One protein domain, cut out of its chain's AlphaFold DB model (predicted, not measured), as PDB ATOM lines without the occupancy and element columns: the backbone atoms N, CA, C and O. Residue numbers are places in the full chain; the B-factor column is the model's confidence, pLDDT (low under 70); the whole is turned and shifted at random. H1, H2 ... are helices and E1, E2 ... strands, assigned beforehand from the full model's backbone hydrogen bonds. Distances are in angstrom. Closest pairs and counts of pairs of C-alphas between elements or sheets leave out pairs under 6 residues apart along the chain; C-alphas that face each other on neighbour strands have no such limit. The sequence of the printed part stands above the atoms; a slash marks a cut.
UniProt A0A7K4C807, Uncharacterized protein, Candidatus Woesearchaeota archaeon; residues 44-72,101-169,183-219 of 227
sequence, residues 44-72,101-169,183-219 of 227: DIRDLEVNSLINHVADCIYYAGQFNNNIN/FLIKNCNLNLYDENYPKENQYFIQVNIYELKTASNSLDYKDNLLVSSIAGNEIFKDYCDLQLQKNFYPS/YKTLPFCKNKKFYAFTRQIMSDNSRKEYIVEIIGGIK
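This is residues 44 to 72, 101 to 169 and 183 to 219 of the 227 residues of an uncharacterized protein of Candidatus Woesearchaeota archaeon (UniProt A0A7K4C807). A long, twisted sheet of four antiparallel strands, in the order E2 - E1 - E4 - E3, forms the layer between two helices: H1 runs slantwise over one face, and the shorter H3 crosses the other. Small H2 only grazes the sheet, and residues 163 to 169, of which 163 and 164 belong to H3, stick out. The printed part has 135 residues, with named elements H1 H2 E1 E2 H3 E3 E4 along the chain, of mixed class. It is compact, with a radius of gyration of the C-alphas of 16.4 A and spans of 56 by 37 by 21 A.

H1, residues 46 to 61, is on the sheet at a height of 7.9 A, over E3, residues 188 to 198, and E4, residues 208 to 218; the closest C-alphas of H1 and E4, Val 50 and Gly 216, are 5.9 A apart. H2 is residues 101 to 105. E1, residues 121 to 130, and E2, residues 143 to 150, form a hairpin, with N 125 and O 147 at 2.8 A. E1 and E4 are antiparallel, with N 124 and O 215 at 2.8 A. E3 and E4 form a hairpin, with N 214 and O 192 at 2.8 A. H3, residues 154 to 164, is on the opposite face from H1 at a height of 8.4 A, across the strands at 71 degrees to E4 on the local plane; its closest C-alphas to E3 are Cys 158 and Cys 189, 5.4 A. Every O i to N i+4 pair is within hydrogen-bond range in H1, H2 and H3.

H1 begins at C-alpha 46 (-31.896, -38.349, 33.586) and is 22.3 A long; E1 is 29.3 A, E3 31.8 A. E4, 32.7 A, ends at C-alpha 218 (-32.966, -33.047, 37.537).

Residues 73 to 100 and 170 to 182 are not printed, with C-alpha gaps of 9.8 A and 21.6 A. The links H2 to E1 and E1 to E2 are long. Of 25 residues under pLDDT 70, 165 to 169 and 199 to 205 are among them.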
ATOM      1  N   ASP A  44     -29.691 -40.744  27.637       80.19
ATOM      2  CA  ASP A  44     -30.393 -39.863  28.553       80.19
ATOM      3  C   ASP A  44     -30.563 -40.577  29.894       80.19
ATOM      4  O   ASP A  44     -31.550 -41.262  30.160       80.19
ATOM      5  N   ILE A  45     -29.544 -40.446  30.738       88.81
ATOM      6  CA  ILE A  45     -29.531 -41.030  32.076       88.81
ATOM      7  C   ILE A  45     -30.443 -40.282  33.054       88.81
ATOM      8  O   ILE A  45     -30.587 -40.748  34.177       88.81
ATOM      9  N   ARG A  46     -31.090 -39.169  32.663       88.44
ATOM     10  CA  ARG A  46     -31.896 -38.349  33.586       88.44
ATOM     11  C   ARG A  46     -33.051 -39.131  34.201       88.44
ATOM     12  O   ARG A  46     -33.325 -38.967  35.384       88.44
ATOM     13  N   ASP A  47     -33.702 -40.003  33.431       89.81
ATOM     14  CA  ASP A  47     -34.776 -40.853  33.966       89.81
ATOM     15  C   ASP A  47     -34.231 -41.848  35.000       89.81
ATOM     16  O   ASP A  47     -34.766 -41.973  36.101       89.81
ATOM     17  N   LEU A  48     -33.113 -42.507  34.679       92.44
ATOM     18  CA  LEU A  48     -32.454 -43.447  35.588       92.44
ATOM     19  C   LEU A  48     -31.975 -42.755  36.868       92.44
ATOM     20  O   LEU A  48     -32.158 -43.284  37.961       92.44
ATOM     21  N   GLU A  49     -31.405 -41.565  36.736       92.56
ATOM     22  CA  GLU A  49     -30.847 -40.779  37.828       92.56
ATOM     23  C   GLU A  49     -31.935 -40.241  38.761       92.56
ATOM     24  O   GLU A  49     -31.860 -40.448  39.972       92.56
ATOM     25  N   VAL A  50     -33.005 -39.649  38.216       94.56
ATOM     26  CA  VAL A  50     -34.143 -39.186  39.024       94.56
ATOM     27  C   VAL A  50     -34.853 -40.360  39.690       94.56
ATOM     28  O   VAL A  50     -35.189 -40.269  40.869       94.56
ATOM     29  N   ASN A  51     -35.057 -41.480  38.992       95.88
ATOM     30  CA  ASN A  51     -35.655 -42.661  39.617       95.88
ATOM     31  C   ASN A  51     -34.771 -43.213  40.736       95.88
ATOM     32  O   ASN A  51     -35.290 -43.575  41.789       95.88
ATOM     33  N   SER A  52     -33.451 -43.258  40.536       96.06
ATOM     34  CA  SER A  52     -32.508 -43.676  41.574       96.06
ATOM     35  C   SER A  52     -32.584 -42.755  42.792       96.06
ATOM     36  O   SER A  52     -32.683 -43.243  43.915       96.06
ATOM     37  N   LEU A  53     -32.617 -41.436  42.577       95.62
ATOM     38  CA  LEU A  53     -32.761 -40.441  43.640       95.62
ATOM     39  C   LEU A  53     -34.075 -40.633  44.413       95.62
ATOM     40  O   LEU A  53     -34.062 -40.754  45.635       95.62
ATOM     41  N   ILE A  54     -35.206 -40.716  43.710       96.88
ATOM     42  CA  ILE A  54     -36.527 -40.901  44.321       96.88
ATOM     43  C   ILE A  54     -36.604 -42.222  45.098       96.88
ATOM     44  O   ILE A  54     -37.191 -42.263  46.177       96.88
ATOM     45  N   ASN A  55     -36.023 -43.301  44.570       96.69
ATOM     46  CA  ASN A  55     -35.985 -44.595  45.250       96.69
ATOM     47  C   ASN A  55     -35.145 -44.534  46.524       96.69
ATOM     48  O   ASN A  55     -35.606 -44.995  47.561       96.69
ATOM     49  N   HIS A  56     -33.975 -43.897  46.471       96.12
ATOM     50  CA  HIS A  56     -33.128 -43.704  47.648       96.12
ATOM     51  C   HIS A  56     -33.847 -42.907  48.745       96.12
ATOM     52  O   HIS A  56     -33.798 -43.270  49.918       96.12
ATOM     53  N   VAL A  57     -34.586 -41.856  48.372       95.56
ATOM     54  CA  VAL A  57     -35.401 -41.085  49.328       95.56
ATOM     55  C   VAL A  57     -36.584 -41.897  49.854       95.56
ATOM     56  O   VAL A  57     -36.866 -41.848  51.048       95.56
ATOM     57  N   ALA A  58     -37.248 -42.682  49.003       95.69
ATOM     58  CA  ALA A  58     -38.327 -43.573  49.425       95.69
ATOM     59  C   ALA A  58     -37.841 -44.586  50.470       95.69
ATOM     60  O   ALA A  58     -38.468 -44.713  51.519       95.69
ATOM     61  N   ASP A  59     -36.705 -45.235  50.210       95.31
ATOM     62  CA  ASP A  59     -36.108 -46.226  51.105       95.31
ATOM     63  C   ASP A  59     -35.612 -45.580  52.408       95.31
ATOM     64  O   ASP A  59     -35.740 -46.168  53.478       95.31
ATOM     65  N   CYS A  60     -35.105 -44.344  52.354       94.38
ATOM     66  CA  CYS A  60     -34.740 -43.579  53.549       94.38
ATOM     67  C   CYS A  60     -35.951 -43.249  54.438       94.38
ATOM     68  O   CYS A  60     -35.840 -43.271  55.667       94.38
ATOM     69  N   ILE A  61     -37.090 -42.906  53.829       92.81
ATOM     70  CA  ILE A  61     -38.314 -42.534  54.548       92.81
ATOM     71  C   ILE A  61     -39.006 -43.769  55.114       92.81
ATOM     72  O   ILE A  61     -39.458 -43.757  56.262       92.81
ATOM     73  N   TYR A  62     -39.112 -44.819  54.301       93.06
ATOM     74  CA  TYR A  62     -39.870 -46.020  54.601       93.06
ATOM     75  C   TYR A  62     -39.054 -47.262  54.253       93.06
ATOM     76  O   TYR A  62     -38.946 -47.660  53.096       93.06
ATOM     77  N   TYR A  63     -38.519 -47.907  55.285       92.06
ATOM     78  CA  TYR A  63     -37.688 -49.094  55.150       92.06
ATOM     79  C   TYR A  63     -38.311 -50.263  55.906       92.06
ATOM     80  O   TYR A  63     -38.787 -50.113  57.031       92.06
ATOM     81  N   ALA A  64     -38.310 -51.452  55.296       89.56
ATOM     82  CA  ALA A  64     -38.772 -52.693  55.928       89.56
ATOM     83  C   ALA A  64     -40.187 -52.614  56.553       89.56
ATOM     84  O   ALA A  64     -40.473 -53.244  57.572       89.56
ATOM     85  N   GLY A  65     -41.089 -51.845  55.937       86.25
ATOM     86  CA  GLY A  65     -42.470 -51.713  56.403       86.25
ATOM     87  C   GLY A  65     -42.667 -50.729  57.562       86.25
ATOM     88  O   GLY A  65     -43.740 -50.715  58.165       86.25
ATOM     89  N   GLN A  66     -41.655 -49.926  57.896       88.44
ATOM     90  CA  GLN A  66     -41.710 -48.944  58.975       88.44
ATOM     91  C   GLN A  66     -41.164 -47.596  58.506       88.44
ATOM     92  O   GLN A  66     -40.262 -47.524  57.672       88.44
ATOM     93  N   PHE A  67     -41.715 -46.514  59.057       89.50
ATOM     94  CA  PHE A  67     -41.113 -45.199  58.883       89.50
ATOM     95  C   PHE A  67     -39.799 -45.123  59.642       89.50
ATOM     96  O   PHE A  67     -39.668 -45.673  60.735       89.50
ATOM     97  N   ASN A  68     -38.844 -44.403  59.071       87.50
ATOM     98  CA  ASN A  68     -37.608 -44.096  59.759       87.50
ATOM     99  C   ASN A  68     -37.907 -43.341  61.063       87.50
ATOM    100  O   ASN A  68     -38.593 -42.318  61.056       87.50
ATOM    101  N   ASN A  69     -37.373 -43.844  62.176       83.00
ATOM    102  CA  ASN A  69     -37.595 -43.307  63.522       83.00
ATOM    103  C   ASN A  69     -37.160 -41.841  63.662       83.00
ATOM    104  O   ASN A  69     -37.620 -41.148  64.564       83.00
ATOM    105  N   ASN A  70     -36.286 -41.368  62.772       80.12
ATOM    106  CA  ASN A  70     -35.834 -39.981  62.754       80.12
ATOM    107  C   ASN A  70     -36.897 -39.017  62.198       80.12
ATOM    108  O   ASN A  70     -36.754 -37.803  62.347       80.12
ATOM    109  N   ILE A  71     -37.956 -39.528  61.555       77.38
ATOM    110  CA  ILE A  71     -39.094 -38.721  61.107       77.38
ATOM    111  C   ILE A  71     -40.013 -38.496  62.302       77.38
ATOM    112  O   ILE A  71     -40.946 -39.256  62.570       77.38
ATOM    113  N   ASN A  72     -39.762 -37.414  63.028       67.69
ATOM    114  CA  ASN A  72     -40.705 -36.951  64.031       67.69
ATOM    115  C   ASN A  72     -41.889 -36.284  63.326       67.69
ATOM    116  O   ASN A  72     -41.844 -35.101  63.004       67.69
ATOM    117  N   PHE A 101     -33.624 -32.290  57.324       82.38
ATOM    118  CA  PHE A 101     -34.095 -33.662  57.511       82.38
ATOM    119  C   PHE A 101     -33.685 -34.552  56.333       82.38
ATOM    120  O   PHE A 101     -33.067 -35.597  56.545       82.38
ATOM    121  N   LEU A 102     -33.995 -34.136  55.100       85.31
ATOM    122  CA  LEU A 102     -33.695 -34.925  53.901       85.31
ATOM    123  C   LEU A 102     -32.186 -35.033  53.679       85.31
ATOM    124  O   LEU A 102     -31.670 -36.119  53.433       85.31
ATOM    125  N   ILE A 103     -31.467 -33.921  53.824       86.81
ATOM    126  CA  ILE A 103     -30.019 -33.864  53.596       86.81
ATOM    127  C   ILE A 103     -29.286 -34.739  54.621       86.81
ATOM    128  O   ILE A 103     -28.486 -35.601  54.255       86.81
ATOM    129  N   LYS A 104     -29.603 -34.571  55.908       88.75
ATOM    130  CA  LYS A 104     -28.896 -35.209  57.021       88.75
ATOM    131  C   LYS A 104     -29.291 -36.666  57.221       88.75
ATOM    132  O   LYS A 104     -28.413 -37.503  57.404       88.75
ATOM    133  N   ASN A 105     -30.587 -36.991  57.197       88.38
ATOM    134  CA  ASN A 105     -31.041 -38.351  57.511       88.38
ATOM    135  C   ASN A 105     -30.968 -39.297  56.316       88.38
ATOM    136  O   ASN A 105     -30.764 -40.491  56.521       88.38
ATOM    137  N   CYS A 106     -31.094 -38.783  55.090       90.44
ATOM    138  CA  CYS A 106     -30.960 -39.601  53.884       90.44
ATOM    139  C   CYS A 106     -29.558 -39.551  53.269       90.44
ATOM    140  O   CYS A 106     -29.333 -40.188  52.238       90.44
ATOM    141  N   ASN A 107     -28.623 -38.826  53.901       91.56
ATOM    142  CA  ASN A 107     -27.261 -38.612  53.414       91.56
ATOM    143  C   ASN A 107     -27.250 -38.150  51.944       91.56
ATOM    144  O   ASN A 107     -26.518 -38.676  51.105       91.56
ATOM    145  N   LEU A 108     -28.146 -37.217  51.622       89.31
ATOM    146  CA  LEU A 108     -28.323 -36.703  50.270       89.31
ATOM    147  C   LEU A 108     -27.402 -35.514  50.066       89.31
ATOM    148  O   LEU A 108     -27.592 -34.470  50.691       89.31
ATOM    149  N   ASN A 109     -26.456 -35.641  49.139       86.50
ATOM    150  CA  ASN A 109     -25.700 -34.492  48.676       86.50
ATOM    151  C   ASN A 109     -26.359 -33.889  47.430       86.50
ATOM    152  O   ASN A 109     -26.118 -34.333  46.311       86.50
ATOM    153  N   LEU A 110     -27.228 -32.899  47.639       86.94
ATOM    154  CA  LEU A 110     -27.906 -32.175  46.554       86.94
ATOM    155  C   LEU A 110     -27.118 -30.942  46.080       86.94
ATOM    156  O   LEU A 110     -27.551 -30.271  45.141       86.94
ATOM    157  N   TYR A 111     -25.992 -30.644  46.734       81.81
ATOM    158  CA  TYR A 111     -25.160 -29.475  46.482       81.81
ATOM    159  C   TYR A 111     -23.786 -29.928  45.990       81.81
ATOM    160  O   TYR A 111     -23.112 -30.730  46.629       81.81
ATOM    161  N   ASP A 112     -23.347 -29.395  44.855       75.38
ATOM    162  CA  ASP A 112     -21.973 -29.576  44.395       75.38
ATOM    163  C   ASP A 112     -21.199 -28.288  44.676       75.38
ATOM    164  O   ASP A 112     -21.547 -27.221  44.164       75.38
ATOM    165  N   GLU A 113     -20.152 -28.379  45.498       73.25
ATOM    166  CA  GLU A 113     -19.274 -27.249  45.822       73.25
ATOM    167  C   GLU A 113     -18.615 -26.653  44.570       73.25
ATOM    168  O   GLU A 113     -18.308 -25.461  44.546       73.25
ATOM    169  N   ASN A 114     -18.442 -27.456  43.512       72.00
ATOM    170  CA  ASN A 114     -17.886 -27.005  42.238       72.00
ATOM    171  C   ASN A 114     -18.914 -26.254  41.377       72.00
ATOM    172  O   ASN A 114     -18.528 -25.474  40.505       72.00
ATOM    173  N   TYR A 115     -20.214 -26.432  41.641       65.25
ATOM    174  CA  TYR A 115     -21.311 -25.802  40.896       65.25
ATOM    175  C   TYR A 115     -22.345 -25.135  41.826       65.25
ATOM    176  O   TYR A 115     -23.547 -25.396  41.731       65.25
ATOM    177  N   PRO A 116     -21.925 -24.190  42.690       59.38
ATOM    178  CA  PRO A 116     -22.749 -23.668  43.784       59.38
ATOM    179  C   PRO A 116     -23.923 -22.789  43.328       59.38
ATOM    180  O   PRO A 116     -24.781 -22.434  44.133       59.38
ATOM    181  N   LYS A 117     -23.959 -22.380  42.051       59.22
ATOM    182  CA  LYS A 117     -24.978 -21.463  41.511       59.22
ATOM    183  C   LYS A 117     -26.144 -22.164  40.814       59.22
ATOM    184  O   LYS A 117     -27.159 -21.519  40.574       59.22
ATOM    185  N   GLU A 118     -26.030 -23.454  40.508       66.50
ATOM    186  CA  GLU A 118     -27.078 -24.213  39.823       66.50
ATOM    187  C   GLU A 118     -27.200 -25.606  40.440       66.50
ATOM    188  O   GLU A 118     -26.699 -26.586  39.893       66.50
ATOM    189  N   ASN A 119     -27.891 -25.701  41.579       73.38
ATOM    190  CA  ASN A 119     -28.315 -26.993  42.112       73.38
ATOM    191  C   ASN A 119     -29.041 -27.769  41.003       73.38
ATOM    192  O   ASN A 119     -30.075 -27.324  40.490       73.38
ATOM    193  N   GLN A 120     -28.465 -28.906  40.615       87.75
ATOM    194  CA  GLN A 120     -28.955 -29.720  39.502       87.75
ATOM    195  C   GLN A 120     -30.162 -30.564  39.901       87.75
ATOM    196  O   GLN A 120     -30.919 -30.985  39.031       87.75
ATOM    197  N   TYR A 121     -30.364 -30.775  41.201       92.12
ATOM    198  CA  TYR A 121     -31.385 -31.660  41.740       92.12
ATOM    199  C   TYR A 121     -32.461 -30.889  42.495       92.12
ATOM    200  O   TYR A 121     -32.206 -29.873  43.144       92.12
ATOM    201  N   PHE A 122     -33.669 -31.426  42.439       93.94
ATOM    202  CA  PHE A 122     -34.823 -31.014  43.214       93.94
ATOM    203  C   PHE A 122     -35.498 -32.261  43.763       93.94
ATOM    204  O   PHE A 122     -35.650 -33.254  43.049       93.94
ATOM    205  N   ILE A 123     -35.909 -32.212  45.024       95.25
ATOM    206  CA  ILE A 123     -36.736 -33.250  45.612       95.25
ATOM    207  C   ILE A 123     -37.776 -32.632  46.536       95.25
ATOM    208  O   ILE A 123     -37.476 -31.757  47.346       95.25
ATOM    209  N   GLN A 124     -39.006 -33.106  46.415       94.75
ATOM    210  CA  GLN A 124     -40.107 -32.774  47.295       94.75
ATOM    211  C   GLN A 124     -40.735 -34.063  47.803       94.75
ATOM    212  O   GLN A 124     -40.996 -34.987  47.035       94.75
ATOM    213  N   VAL A 125     -40.991 -34.109  49.102       93.94
ATOM    214  CA  VAL A 125     -41.632 -35.225  49.783       93.94
ATOM    215  C   VAL A 125     -42.882 -34.699  50.460       93.94
ATOM    216  O   VAL A 125     -42.797 -33.852  51.347       93.94
ATOM    217  N   ASN A 126     -44.027 -35.241  50.069       93.25
ATOM    218  CA  ASN A 126     -45.319 -34.962  50.671       93.25
ATOM    219  C   ASN A 126     -45.844 -36.242  51.327       93.25
ATOM    220  O   ASN A 126     -45.866 -37.304  50.703       93.25
ATOM    221  N   ILE A 127     -46.270 -36.154  52.582       92.12
ATOM    222  CA  ILE A 127     -46.853 -37.277  53.323       92.12
ATOM    223  C   ILE A 127     -48.272 -36.900  53.727       92.12
ATOM    224  O   ILE A 127     -48.482 -35.894  54.403       92.12
ATOM    225  N   TYR A 128     -49.232 -37.731  53.338       91.44
ATOM    226  CA  TYR A 128     -50.656 -37.533  53.579       91.44
ATOM    227  C   TYR A 128     -51.197 -38.604  54.526       91.44
ATOM    228  O   TYR A 128     -50.854 -39.776  54.372       91.44
ATOM    229  N   GLU A 129     -52.059 -38.231  55.473       89.81
ATOM    230  CA  GLU A 129     -52.798 -39.189  56.312       89.81
ATOM    231  C   GLU A 129     -54.082 -39.631  55.605       89.81
ATOM    232  O   GLU A 129     -54.902 -38.808  55.193       89.81
ATOM    233  N   LEU A 130     -54.300 -40.938  55.500       88.94
ATOM    234  CA  LEU A 130     -55.558 -41.483  55.004       88.94
ATOM    235  C   LEU A 130     -56.576 -41.520  56.146       88.94
ATOM    236  O   LEU A 130     -56.504 -42.355  57.049       88.94
ATOM    237  N   LYS A 131     -57.558 -40.618  56.098       85.56
ATOM    238  CA  LYS A 131     -58.719 -40.660  56.992       85.56
ATOM    239  C   LYS A 131     -59.774 -41.586  56.397       85.56
ATOM    240  O   LYS A 131     -60.379 -41.276  55.380       85.56
ATOM    241  N   THR A 132     -60.053 -42.692  57.075       72.62
ATOM    242  CA  THR A 132     -61.047 -43.700  56.659       72.62
ATOM    243  C   THR A 132     -62.503 -43.193  56.708       72.62
ATOM    244  O   THR A 132     -63.422 -43.919  56.351       72.62
ATOM    245  N   ALA A 133     -62.744 -41.966  57.186       62.66
ATOM    246  CA  ALA A 133     -64.060 -41.511  57.640       62.66
ATOM    247  C   ALA A 133     -64.996 -40.951  56.547       62.66
ATOM    248  O   ALA A 133     -66.158 -40.681  56.837       62.66
ATOM    249  N   SER A 134     -64.545 -40.787  55.303       58.34
ATOM    250  CA  SER A 134     -65.379 -40.243  54.225       58.34
ATOM    251  C   SER A 134     -65.159 -41.005  52.926       58.34
ATOM    252  O   SER A 134     -64.023 -41.210  52.517       58.34
ATOM    253  N   ASN A 135     -66.244 -41.369  52.239       64.38
ATOM    254  CA  ASN A 135     -66.253 -42.080  50.949       64.38
ATOM    255  C   ASN A 135     -65.543 -41.336  49.787       64.38
ATOM    256  O   ASN A 135     -65.655 -41.752  48.636       64.38
ATOM    257  N   SER A 136     -64.835 -40.236  50.052       65.62
ATOM    258  CA  SER A 136     -63.997 -39.524  49.091       65.62
ATOM    259  C   SER A 136     -62.528 -39.898  49.290       65.62
ATOM    260  O   SER A 136     -61.939 -39.621  50.331       65.62
ATOM    261  N   LEU A 137     -61.917 -40.452  48.243       67.75
ATOM    262  CA  LEU A 137     -60.479 -40.739  48.117       67.75
ATOM    263  C   LEU A 137     -59.591 -39.476  48.054       67.75
ATOM    264  O   LEU A 137     -58.441 -39.555  47.623       67.75
ATOM    265  N   ASP A 138     -60.106 -38.310  48.454       79.88
ATOM    266  CA  ASP A 138     -59.367 -37.053  48.381       79.88
ATOM    267  C   ASP A 138     -58.456 -36.893  49.600       79.88
ATOM    268  O   ASP A 138     -58.803 -36.332  50.637       79.88
ATOM    269  N   TYR A 139     -57.279 -37.500  49.495       83.00
ATOM    270  CA  TYR A 139     -56.260 -37.481  50.537       83.00
ATOM    271  C   TYR A 139     -55.448 -36.176  50.542       83.00
ATOM    272  O   TYR A 139     -54.694 -35.939  51.486       83.00
ATOM    273  N   LYS A 140     -55.578 -35.337  49.503       85.12
ATOM    274  CA  LYS A 140     -54.743 -34.141  49.318       85.12
ATOM    275  C   LYS A 140     -54.939 -33.108  50.426       85.12
ATOM    276  O   LYS A 140     -53.973 -32.452  50.800       85.12
ATOM    277  N   ASP A 141     -56.137 -33.050  51.001       84.19
ATOM    278  CA  ASP A 141     -56.472 -32.150  52.112       84.19
ATOM    279  C   ASP A 141     -55.831 -32.569  53.446       84.19
ATOM    280  O   ASP A 141     -55.798 -31.795  54.401       84.19
ATOM    281  N   ASN A 142     -55.301 -33.794  53.536       85.44
ATOM    282  CA  ASN A 142     -54.695 -34.345  54.748       85.44
ATOM    283  C   ASN A 142     -53.162 -34.372  54.670       85.44
ATOM    284  O   ASN A 142     -52.532 -35.328  55.129       85.44
ATOM    285  N   LEU A 143     -52.555 -33.342  54.073       87.94
ATOM    286  CA  LEU A 143     -51.104 -33.170  54.060       87.94
ATOM    287  C   LEU A 143     -50.593 -32.990  55.496       87.94
ATOM    288  O   LEU A 143     -50.922 -32.014  56.165       87.94
ATOM    289  N   LEU A 144     -49.785 -33.935  55.966       84.75
ATOM    290  CA  LEU A 144     -49.154 -33.866  57.283       84.75
ATOM    291  C   LEU A 144     -47.807 -33.163  57.231       84.75
ATOM    292  O   LEU A 144     -47.453 -32.420  58.141       84.75
ATOM    293  N   VAL A 145     -47.032 -33.477  56.198       86.56
ATOM    294  CA  VAL A 145     -45.633 -33.088  56.070       86.56
ATOM    295  C   VAL A 145     -45.355 -32.771  54.614       86.56
ATOM    296  O   VAL A 145     -45.645 -33.586  53.738       86.56
ATOM    297  N   SER A 146     -44.730 -31.620  54.391       88.31
ATOM    298  CA  SER A 146     -44.075 -31.272  53.137       88.31
ATOM    299  C   SER A 146     -42.629 -30.907  53.445       88.31
ATOM    300  O   SER A 146     -42.357 -30.104  54.340       88.31
ATOM    301  N   SER A 147     -41.698 -31.533  52.735       89.62
ATOM    302  CA  SER A 147     -40.280 -31.189  52.785       89.62
ATOM    303  C   SER A 147     -39.766 -31.000  51.373       89.62
ATOM    304  O   SER A 147     -40.052 -31.810  50.490       89.62
ATOM    305  N   ILE A 148     -39.009 -29.929  51.169       90.81
ATOM    306  CA  ILE A 148     -38.406 -29.593  49.885       90.81
ATOM    307  C   ILE A 148     -36.902 -29.456  50.097       90.81
ATOM    308  O   ILE A 148     -36.460 -28.813  51.049       90.81
ATOM    309  N   ALA A 149     -36.112 -30.044  49.202       91.44
ATOM    310  CA  ALA A 149     -34.666 -29.894  49.189       91.44
ATOM    311  C   ALA A 149     -34.131 -29.725  47.756       91.44
ATOM    312  O   ALA A 149     -34.726 -30.195  46.782       91.44
ATOM    313  N   GLY A 150     -32.987 -29.048  47.626       90.12
ATOM    314  CA  GLY A 150     -32.360 -28.754  46.335       90.12
ATOM    315  C   GLY A 150     -32.842 -27.442  45.707       90.12
ATOM    316  O   GLY A 150     -32.956 -26.425  46.389       90.12
ATOM    317  N   ASN A 151     -33.045 -27.432  44.388       90.50
ATOM    318  CA  ASN A 151     -33.407 -26.239  43.623       90.50
ATOM    319  C   ASN A 151     -34.925 -26.009  43.579       90.50
ATOM    320  O   ASN A 151     -35.624 -26.568  42.736       90.50
ATOM    321  N   GLU A 152     -35.435 -25.148  44.458       89.94
ATOM    322  CA  GLU A 152     -36.874 -24.857  44.572       89.94
ATOM    323  C   GLU A 152     -37.492 -24.261  43.304       89.94
ATOM    324  O   GLU A 152     -38.681 -24.452  43.067       89.94
ATOM    325  N   ILE A 153     -36.691 -23.622  42.443       89.00
ATOM    326  CA  ILE A 153     -37.163 -23.086  41.158       89.00
ATOM    327  C   ILE A 153     -37.758 -24.207  40.296       89.00
ATOM    328  O   ILE A 153     -38.664 -23.961  39.508       89.00
ATOM    329  N   PHE A 154     -37.280 -25.448  40.442       89.94
ATOM    330  CA  PHE A 154     -37.771 -26.584  39.661       89.94
ATOM    331  C   PHE A 154     -39.151 -27.076  40.093       89.94
ATOM    332  O   PHE A 154     -39.770 -27.804  39.320       89.94
ATOM    333  N   LYS A 155     -39.660 -26.656  41.257       91.88
ATOM    334  CA  LYS A 155     -40.987 -27.045  41.745       91.88
ATOM    335  C   LYS A 155     -42.077 -26.699  40.735       91.88
ATOM    336  O   LYS A 155     -42.764 -27.597  40.256       91.88
ATOM    337  N   ASP A 156     -42.145 -25.434  40.326       89.62
ATOM    338  CA  ASP A 156     -43.168 -24.953  39.391       89.62
ATOM    339  C   ASP A 156     -43.090 -25.689  38.043       89.62
ATOM    340  O   ASP A 156     -44.107 -26.045  37.446       89.62
ATOM    341  N   TYR A 157     -41.875 -25.995  37.572       88.69
ATOM    342  CA  TYR A 157     -41.679 -26.770  36.344       88.69
ATOM    343  C   TYR A 157     -42.155 -28.215  36.492       88.69
ATOM    344  O   TYR A 157     -42.807 -28.739  35.584       88.69
ATOM    345  N   CYS A 158     -41.834 -28.861  37.611       90.81
ATOM    346  CA  CYS A 158     -42.265 -30.224  37.880       90.81
ATOM    347  C   CYS A 158     -43.785 -30.310  38.031       90.81
ATOM    348  O   CYS A 158     -44.388 -31.215  37.455       90.81
ATOM    349  N   ASP A 159     -44.414 -29.351  38.705       89.94
ATOM    350  CA  ASP A 159     -45.869 -29.292  38.849       89.94
ATOM    351  C   ASP A 159     -46.557 -29.190  37.479       89.94
ATOM    352  O   ASP A 159     -47.491 -29.943  37.188       89.94
ATOM    353  N   LEU A 160     -46.040 -28.344  36.579       86.94
ATOM    354  CA  LEU A 160     -46.545 -28.230  35.208       86.94
ATOM    355  C   LEU A 160     -46.352 -29.519  34.392       86.94
ATOM    356  O   LEU A 160     -47.254 -29.917  33.648       86.94
ATOM    357  N   GLN A 161     -45.198 -30.185  34.507       84.44
ATOM    358  CA  GLN A 161     -44.948 -31.454  33.810       84.44
ATOM    359  C   GLN A 161     -45.864 -32.573  34.313       84.44
ATOM    360  O   GLN A 161     -46.423 -33.323  33.512       84.44
ATOM    361  N   LEU A 162     -46.064 -32.668  35.628       84.88
ATOM    362  CA  LEU A 162     -46.923 -33.680  36.238       84.88
ATOM    363  C   LEU A 162     -48.401 -33.467  35.894       84.88
ATOM    364  O   LEU A 162     -49.106 -34.445  35.652       84.88
ATOM    365  N   GLN A 163     -48.856 -32.215  35.793       83.19
ATOM    366  CA  GLN A 163     -50.200 -31.899  35.299       83.19
ATOM    367  C   GLN A 163     -50.379 -32.299  33.826       83.19
ATOM    368  O   GLN A 163     -51.402 -32.881  33.464       83.19
ATOM    369  N   LYS A 164     -49.378 -32.037  32.974       73.44
ATOM    370  CA  LYS A 164     -49.422 -32.395  31.545       73.44
ATOM    371  C   LYS A 164     -49.381 -33.899  31.298       73.44
ATOM    372  O   LYS A 164     -50.078 -34.364  30.408       73.44
ATOM    373  N   ASN A 165     -48.646 -34.675  32.092       60.66
ATOM    374  CA  ASN A 165     -48.611 -36.140  31.958       60.66
ATOM    375  C   ASN A 165     -49.968 -36.814  32.236       60.66
ATOM    376  O   ASN A 165     -50.157 -37.977  31.887       60.66
ATOM    377  N   PHE A 166     -50.930 -36.087  32.811       54.75
ATOM    378  CA  PHE A 166     -52.322 -36.525  32.920       54.75
ATOM    379  C   PHE A 166     -53.091 -36.431  31.583       54.75
ATOM    380  O   PHE A 166     -54.097 -37.112  31.397       54.75
ATOM    381  N   TYR A 167     -52.594 -35.638  30.628       45.47
ATOM    382  CA  TYR A 167     -53.125 -35.488  29.274       45.47
ATOM    383  C   TYR A 167     -52.015 -35.765  28.248       45.47
ATOM    384  O   TYR A 167     -51.293 -34.844  27.854       45.47
ATOM    385  N   PRO A 168     -51.858 -37.018  27.784       45.00
ATOM    386  CA  PRO A 168     -50.775 -37.409  26.893       45.00
ATOM    387  C   PRO A 168     -51.029 -36.882  25.475       45.00
ATOM    388  O   PRO A 168     -51.460 -37.598  24.576       45.00
ATOM    389  N   SER A 169     -50.752 -35.602  25.260       45.59
ATOM    390  CA  SER A 169     -50.482 -35.058  23.937       45.59
ATOM    391  C   SER A 169     -48.987 -35.241  23.685       45.59
ATOM    392  O   SER A 169     -48.165 -34.447  24.142       45.59
ATOM    393  N   TYR A 183     -31.794 -21.941  24.036       52.41
ATOM    394  CA  TYR A 183     -32.459 -23.185  24.414       52.41
ATOM    395  C   TYR A 183     -32.057 -23.535  25.850       52.41
ATOM    396  O   TYR A 183     -30.990 -24.100  26.096       52.41
ATOM    397  N   LYS A 184     -32.891 -23.165  26.827       65.56
ATOM    398  CA  LYS A 184     -32.735 -23.651  28.201       65.56
ATOM    399  C   LYS A 184     -33.269 -25.074  28.270       65.56
ATOM    400  O   LYS A 184     -34.447 -25.314  28.018       65.56
ATOM    401  N   THR A 185     -32.406 -26.016  28.640       69.44
ATOM    402  CA  THR A 185     -32.841 -27.365  28.996       69.44
ATOM    403  C   THR A 185     -33.745 -27.284  30.218       69.44
ATOM    404  O   THR A 185     -33.346 -26.808  31.284       69.44
ATOM    405  N   LEU A 186     -34.994 -27.713  30.040       80.50
ATOM    406  CA  LEU A 186     -35.947 -27.829  31.134       80.50
ATOM    407  C   LEU A 186     -35.530 -28.985  32.058       80.50
ATOM    408  O   LEU A 186     -34.965 -29.976  31.576       80.50
ATOM    409  N   PRO A 187     -35.794 -28.878  33.373       87.25
ATOM    410  CA  PRO A 187     -35.585 -29.993  34.282       87.25
ATOM    411  C   PRO A 187     -36.472 -31.172  33.868       87.25
ATOM    412  O   PRO A 187     -37.588 -30.984  33.391       87.25
ATOM    413  N   PHE A 188     -35.976 -32.390  34.038       90.75
ATOM    414  CA  PHE A 188     -36.743 -33.616  33.876       90.75
ATOM    415  C   PHE A 188     -37.302 -34.027  35.235       90.75
ATOM    416  O   PHE A 188     -36.524 -34.190  36.176       90.75
ATOM    417  N   CYS A 189     -38.622 -34.193  35.343       93.75
ATOM    418  CA  CYS A 189     -39.285 -34.497  36.607       93.75
ATOM    419  C   CYS A 189     -39.985 -35.862  36.591       93.75
ATOM    420  O   CYS A 189     -40.604 -36.259  35.601       93.75
ATOM    421  N   LYS A 190     -39.943 -36.569  37.723       95.19
ATOM    422  CA  LYS A 190     -40.707 -37.798  37.978       95.19
ATOM    423  C   LYS A 190     -41.411 -37.711  39.322       95.19
ATOM    424  O   LYS A 190     -40.968 -37.023  40.236       95.19
ATOM    425  N   ASN A 191     -42.507 -38.448  39.429       95.69
ATOM    426  CA  ASN A 191     -43.271 -38.606  40.656       95.69
ATOM    427  C   ASN A 191     -43.380 -40.094  40.976       95.69
ATOM    428  O   ASN A 191     -43.670 -40.903  40.090       95.69
ATOM    429  N   LYS A 192     -43.160 -40.443  42.241       95.75
ATOM    430  CA  LYS A 192     -43.432 -41.765  42.791       95.75
ATOM    431  C   LYS A 192     -44.382 -41.625  43.969       95.75
ATOM    432  O   LYS A 192     -44.130 -40.856  44.893       95.75
ATOM    433  N   LYS A 193     -45.438 -42.438  43.960       95.50
ATOM    434  CA  LYS A 193     -46.393 -42.563  45.063       95.50
ATOM    435  C   LYS A 193     -46.348 -43.969  45.615       95.50
ATOM    436  O   LYS A 193     -46.295 -44.928  44.844       95.50
ATOM    437  N   PHE A 194     -46.399 -44.101  46.931       95.19
ATOM    438  CA  PHE A 194     -46.551 -45.396  47.577       95.19
ATOM    439  C   PHE A 194     -47.345 -45.274  48.873       95.19
ATOM    440  O   PHE A 194     -47.383 -44.223  49.513       95.19
ATOM    441  N   TYR A 195     -47.995 -46.374  49.241       93.00
ATOM    442  CA  TYR A 195     -48.686 -46.500  50.514       93.00
ATOM    443  C   TYR A 195     -47.689 -46.903  51.590       93.00
ATOM    444  O   TYR A 195     -46.875 -47.807  51.390       93.00
ATOM    445  N   ALA A 196     -47.782 -46.245  52.733       90.75
ATOM    446  CA  ALA A 196     -46.997 -46.549  53.909       90.75
ATOM    447  C   ALA A 196     -47.933 -46.767  55.093       90.75
ATOM    448  O   ALA A 196     -48.934 -46.074  55.268       90.75
ATOM    449  N   PHE A 197     -47.593 -47.734  55.931       87.75
ATOM    450  CA  PHE A 197     -48.355 -48.057  57.128       87.75
ATOM    451  C   PHE A 197     -47.456 -47.847  58.330       87.75
ATOM    452  O   PHE A 197     -46.313 -48.309  58.326       87.75
ATOM    453  N   THR A 198     -47.971 -47.192  59.369       80.56
ATOM    454  CA  THR A 198     -47.296 -47.193  60.665       80.56
ATOM    455  C   THR A 198     -48.064 -48.070  61.634       80.56
ATOM    456  O   THR A 198     -49.283 -47.952  61.800       80.56
ATOM    457  N   ARG A 199     -47.342 -48.964  62.304       69.06
ATOM    458  CA  ARG A 199     -47.860 -49.654  63.476       69.06
ATOM    459  C   ARG A 199     -47.408 -48.860  64.689       69.06
ATOM    460  O   ARG A 199     -46.424 -49.211  65.329       69.06
ATOM    461  N   GLN A 200     -48.093 -47.759  64.983       61.16
ATOM    462  CA  GLN A 200     -47.871 -47.106  66.265       61.16
ATOM    463  C   GLN A 200     -48.361 -48.049  67.364       61.16
ATOM    464  O   GLN A 200     -49.533 -48.419  67.402       61.16
ATOM    465  N   ILE A 201     -47.455 -48.441  68.258       55.00
ATOM    466  CA  ILE A 201     -47.786 -49.105  69.525       55.00
ATOM    467  C   ILE A 201     -48.330 -48.016  70.464       55.00
ATOM    468  O   ILE A 201     -47.719 -47.654  71.461       55.00
ATOM    469  N   MET A 202     -49.438 -47.397  70.074       53.00
ATOM    470  CA  MET A 202     -50.224 -46.514  70.924       53.00
ATOM    471  C   MET A 202     -51.452 -47.304  71.382       53.00
ATOM    472  O   MET A 202     -51.908 -48.213  70.686       53.00
ATOM    473  N   SER A 203     -51.952 -46.972  72.572       58.16
ATOM    474  CA  SER A 203     -52.939 -47.727  73.363       58.16
ATOM    475  C   SER A 203     -54.202 -48.200  72.618       58.16
ATOM    476  O   SER A 203     -54.853 -49.129  73.088       58.16
ATOM    477  N   ASP A 204     -54.536 -47.610  71.468       68.44
ATOM    478  CA  ASP A 204     -55.786 -47.862  70.741       68.44
ATOM    479  C   ASP A 204     -55.697 -48.886  69.598       68.44
ATOM    480  O   ASP A 204     -56.701 -49.152  68.940       68.44
ATOM    481  N   ASN A 205     -54.537 -49.507  69.345       69.25
ATOM    482  CA  ASN A 205     -54.366 -50.548  68.308       69.25
ATOM    483  C   ASN A 205     -54.835 -50.121  66.890       69.25
ATOM    484  O   ASN A 205     -55.031 -50.961  66.006       69.25
ATOM    485  N   SER A 206     -55.017 -48.816  66.663       76.31
ATOM    486  CA  SER A 206     -55.472 -48.253  65.400       76.31
ATOM    487  C   SER A 206     -54.295 -48.151  64.433       76.31
ATOM    488  O   SER A 206     -53.234 -47.606  64.741       76.31
ATOM    489  N   ARG A 207     -54.457 -48.733  63.241       80.19
ATOM    490  CA  ARG A 207     -53.477 -48.597  62.159       80.19
ATOM    491  C   ARG A 207     -53.722 -47.268  61.464       80.19
ATOM    492  O   ARG A 207     -54.838 -47.018  61.017       80.19
ATOM    493  N   LYS A 208     -52.679 -46.448  61.360       85.81
ATOM    494  CA  LYS A 208     -52.698 -45.259  60.509       85.81
ATOM    495  C   LYS A 208     -52.073 -45.600  59.165       85.81
ATOM    496  O   LYS A 208     -51.008 -46.226  59.103       85.81
ATOM    497  N   GLU A 209     -52.758 -45.193  58.112       89.94
ATOM    498  CA  GLU A 209     -52.331 -45.378  56.734       89.94
ATOM    499  C   GLU A 209     -51.912 -44.024  56.166       89.94
ATOM    500  O   GLU A 209     -52.512 -42.991  56.471       89.94
ATOM    501  N   TYR A 210     -50.865 -44.033  55.353       91.62
ATOM    502  CA  TYR A 210     -50.297 -42.834  54.765       91.62
ATOM    503  C   TYR A 210     -50.057 -43.037  53.279       91.62
ATOM    504  O   TYR A 210     -49.734 -44.138  52.826       91.62
ATOM    505  N   ILE A 211     -50.157 -41.948  52.530       93.69
ATOM    506  CA  ILE A 211     -49.665 -41.871  51.159       93.69
ATOM    507  C   ILE A 211     -48.414 -41.010  51.183       93.69
ATOM    508  O   ILE A 211     -48.453 -39.872  51.647       93.69
ATOM    509  N   VAL A 212     -47.313 -41.556  50.682       94.06
ATOM    510  CA  VAL A 212     -46.073 -40.811  50.474       94.06
ATOM    511  C   VAL A 212     -45.947 -40.521  48.988       94.06
ATOM    512  O   VAL A 212     -45.989 -41.430  48.157       94.06
ATOM    513  N   GLU A 213     -45.809 -39.247  48.658       95.81
ATOM    514  CA  GLU A 213     -45.600 -38.740  47.310       95.81
ATOM    515  C   GLU A 213     -44.237 -38.060  47.253       95.81
ATOM    516  O   GLU A 213     -43.964 -37.124  48.000       95.81
ATOM    517  N   ILE A 214     -43.373 -38.552  46.371       95.94
ATOM    518  CA  ILE A 214     -42.030 -38.022  46.167       95.94
ATOM    519  C   ILE A 214     -41.941 -37.516  44.737       95.94
ATOM    520  O   ILE A 214     -42.149 -38.272  43.787       95.94
ATOM    521  N   ILE A 215     -41.607 -36.243  44.591       96.56
ATOM    522  CA  ILE A 215     -41.354 -35.593  43.311       96.56
ATOM    523  C   ILE A 215     -39.857 -35.328  43.236       96.56
ATOM    524  O   ILE A 215     -39.303 -34.672  44.111       96.56
ATOM    525  N   GLY A 216     -39.200 -35.852  42.209       95.31
ATOM    526  CA  GLY A 216     -37.788 -35.612  41.935       95.31
ATOM    527  C   GLY A 216     -37.624 -34.896  40.604       95.31
ATOM    528  O   GLY A 216     -38.335 -35.202  39.648       95.31
ATOM    529  N   GLY A 217     -36.686 -33.959  40.538       94.06
ATOM    530  CA  GLY A 217     -36.339 -33.218  39.334       94.06
ATOM    531  C   GLY A 217     -34.830 -33.152  39.141       94.06
ATOM    532  O   GLY A 217     -34.095 -32.967  40.110       94.06
ATOM    533  N   ILE A 218     -34.369 -33.278  37.897       92.94
ATOM    534  CA  ILE A 218     -32.966 -33.047  37.537       92.94
ATOM    535  C   ILE A 218     -32.838 -32.116  36.336       92.94
ATOM    536  O   ILE A 218     -33.519 -32.281  35.324       92.94
ATOM    537  N   LYS A 219     -31.908 -31.168  36.402       89.56
ATOM    538  CA  LYS A 219     -31.457 -30.379  35.258       89.56
ATOM    539  C   LYS A 219     -29.983 -30.676  35.018       89.56
ATOM    540  O   LYS A 219     -29.125 -30.245  35.784       89.56
TER     541      LYS A 219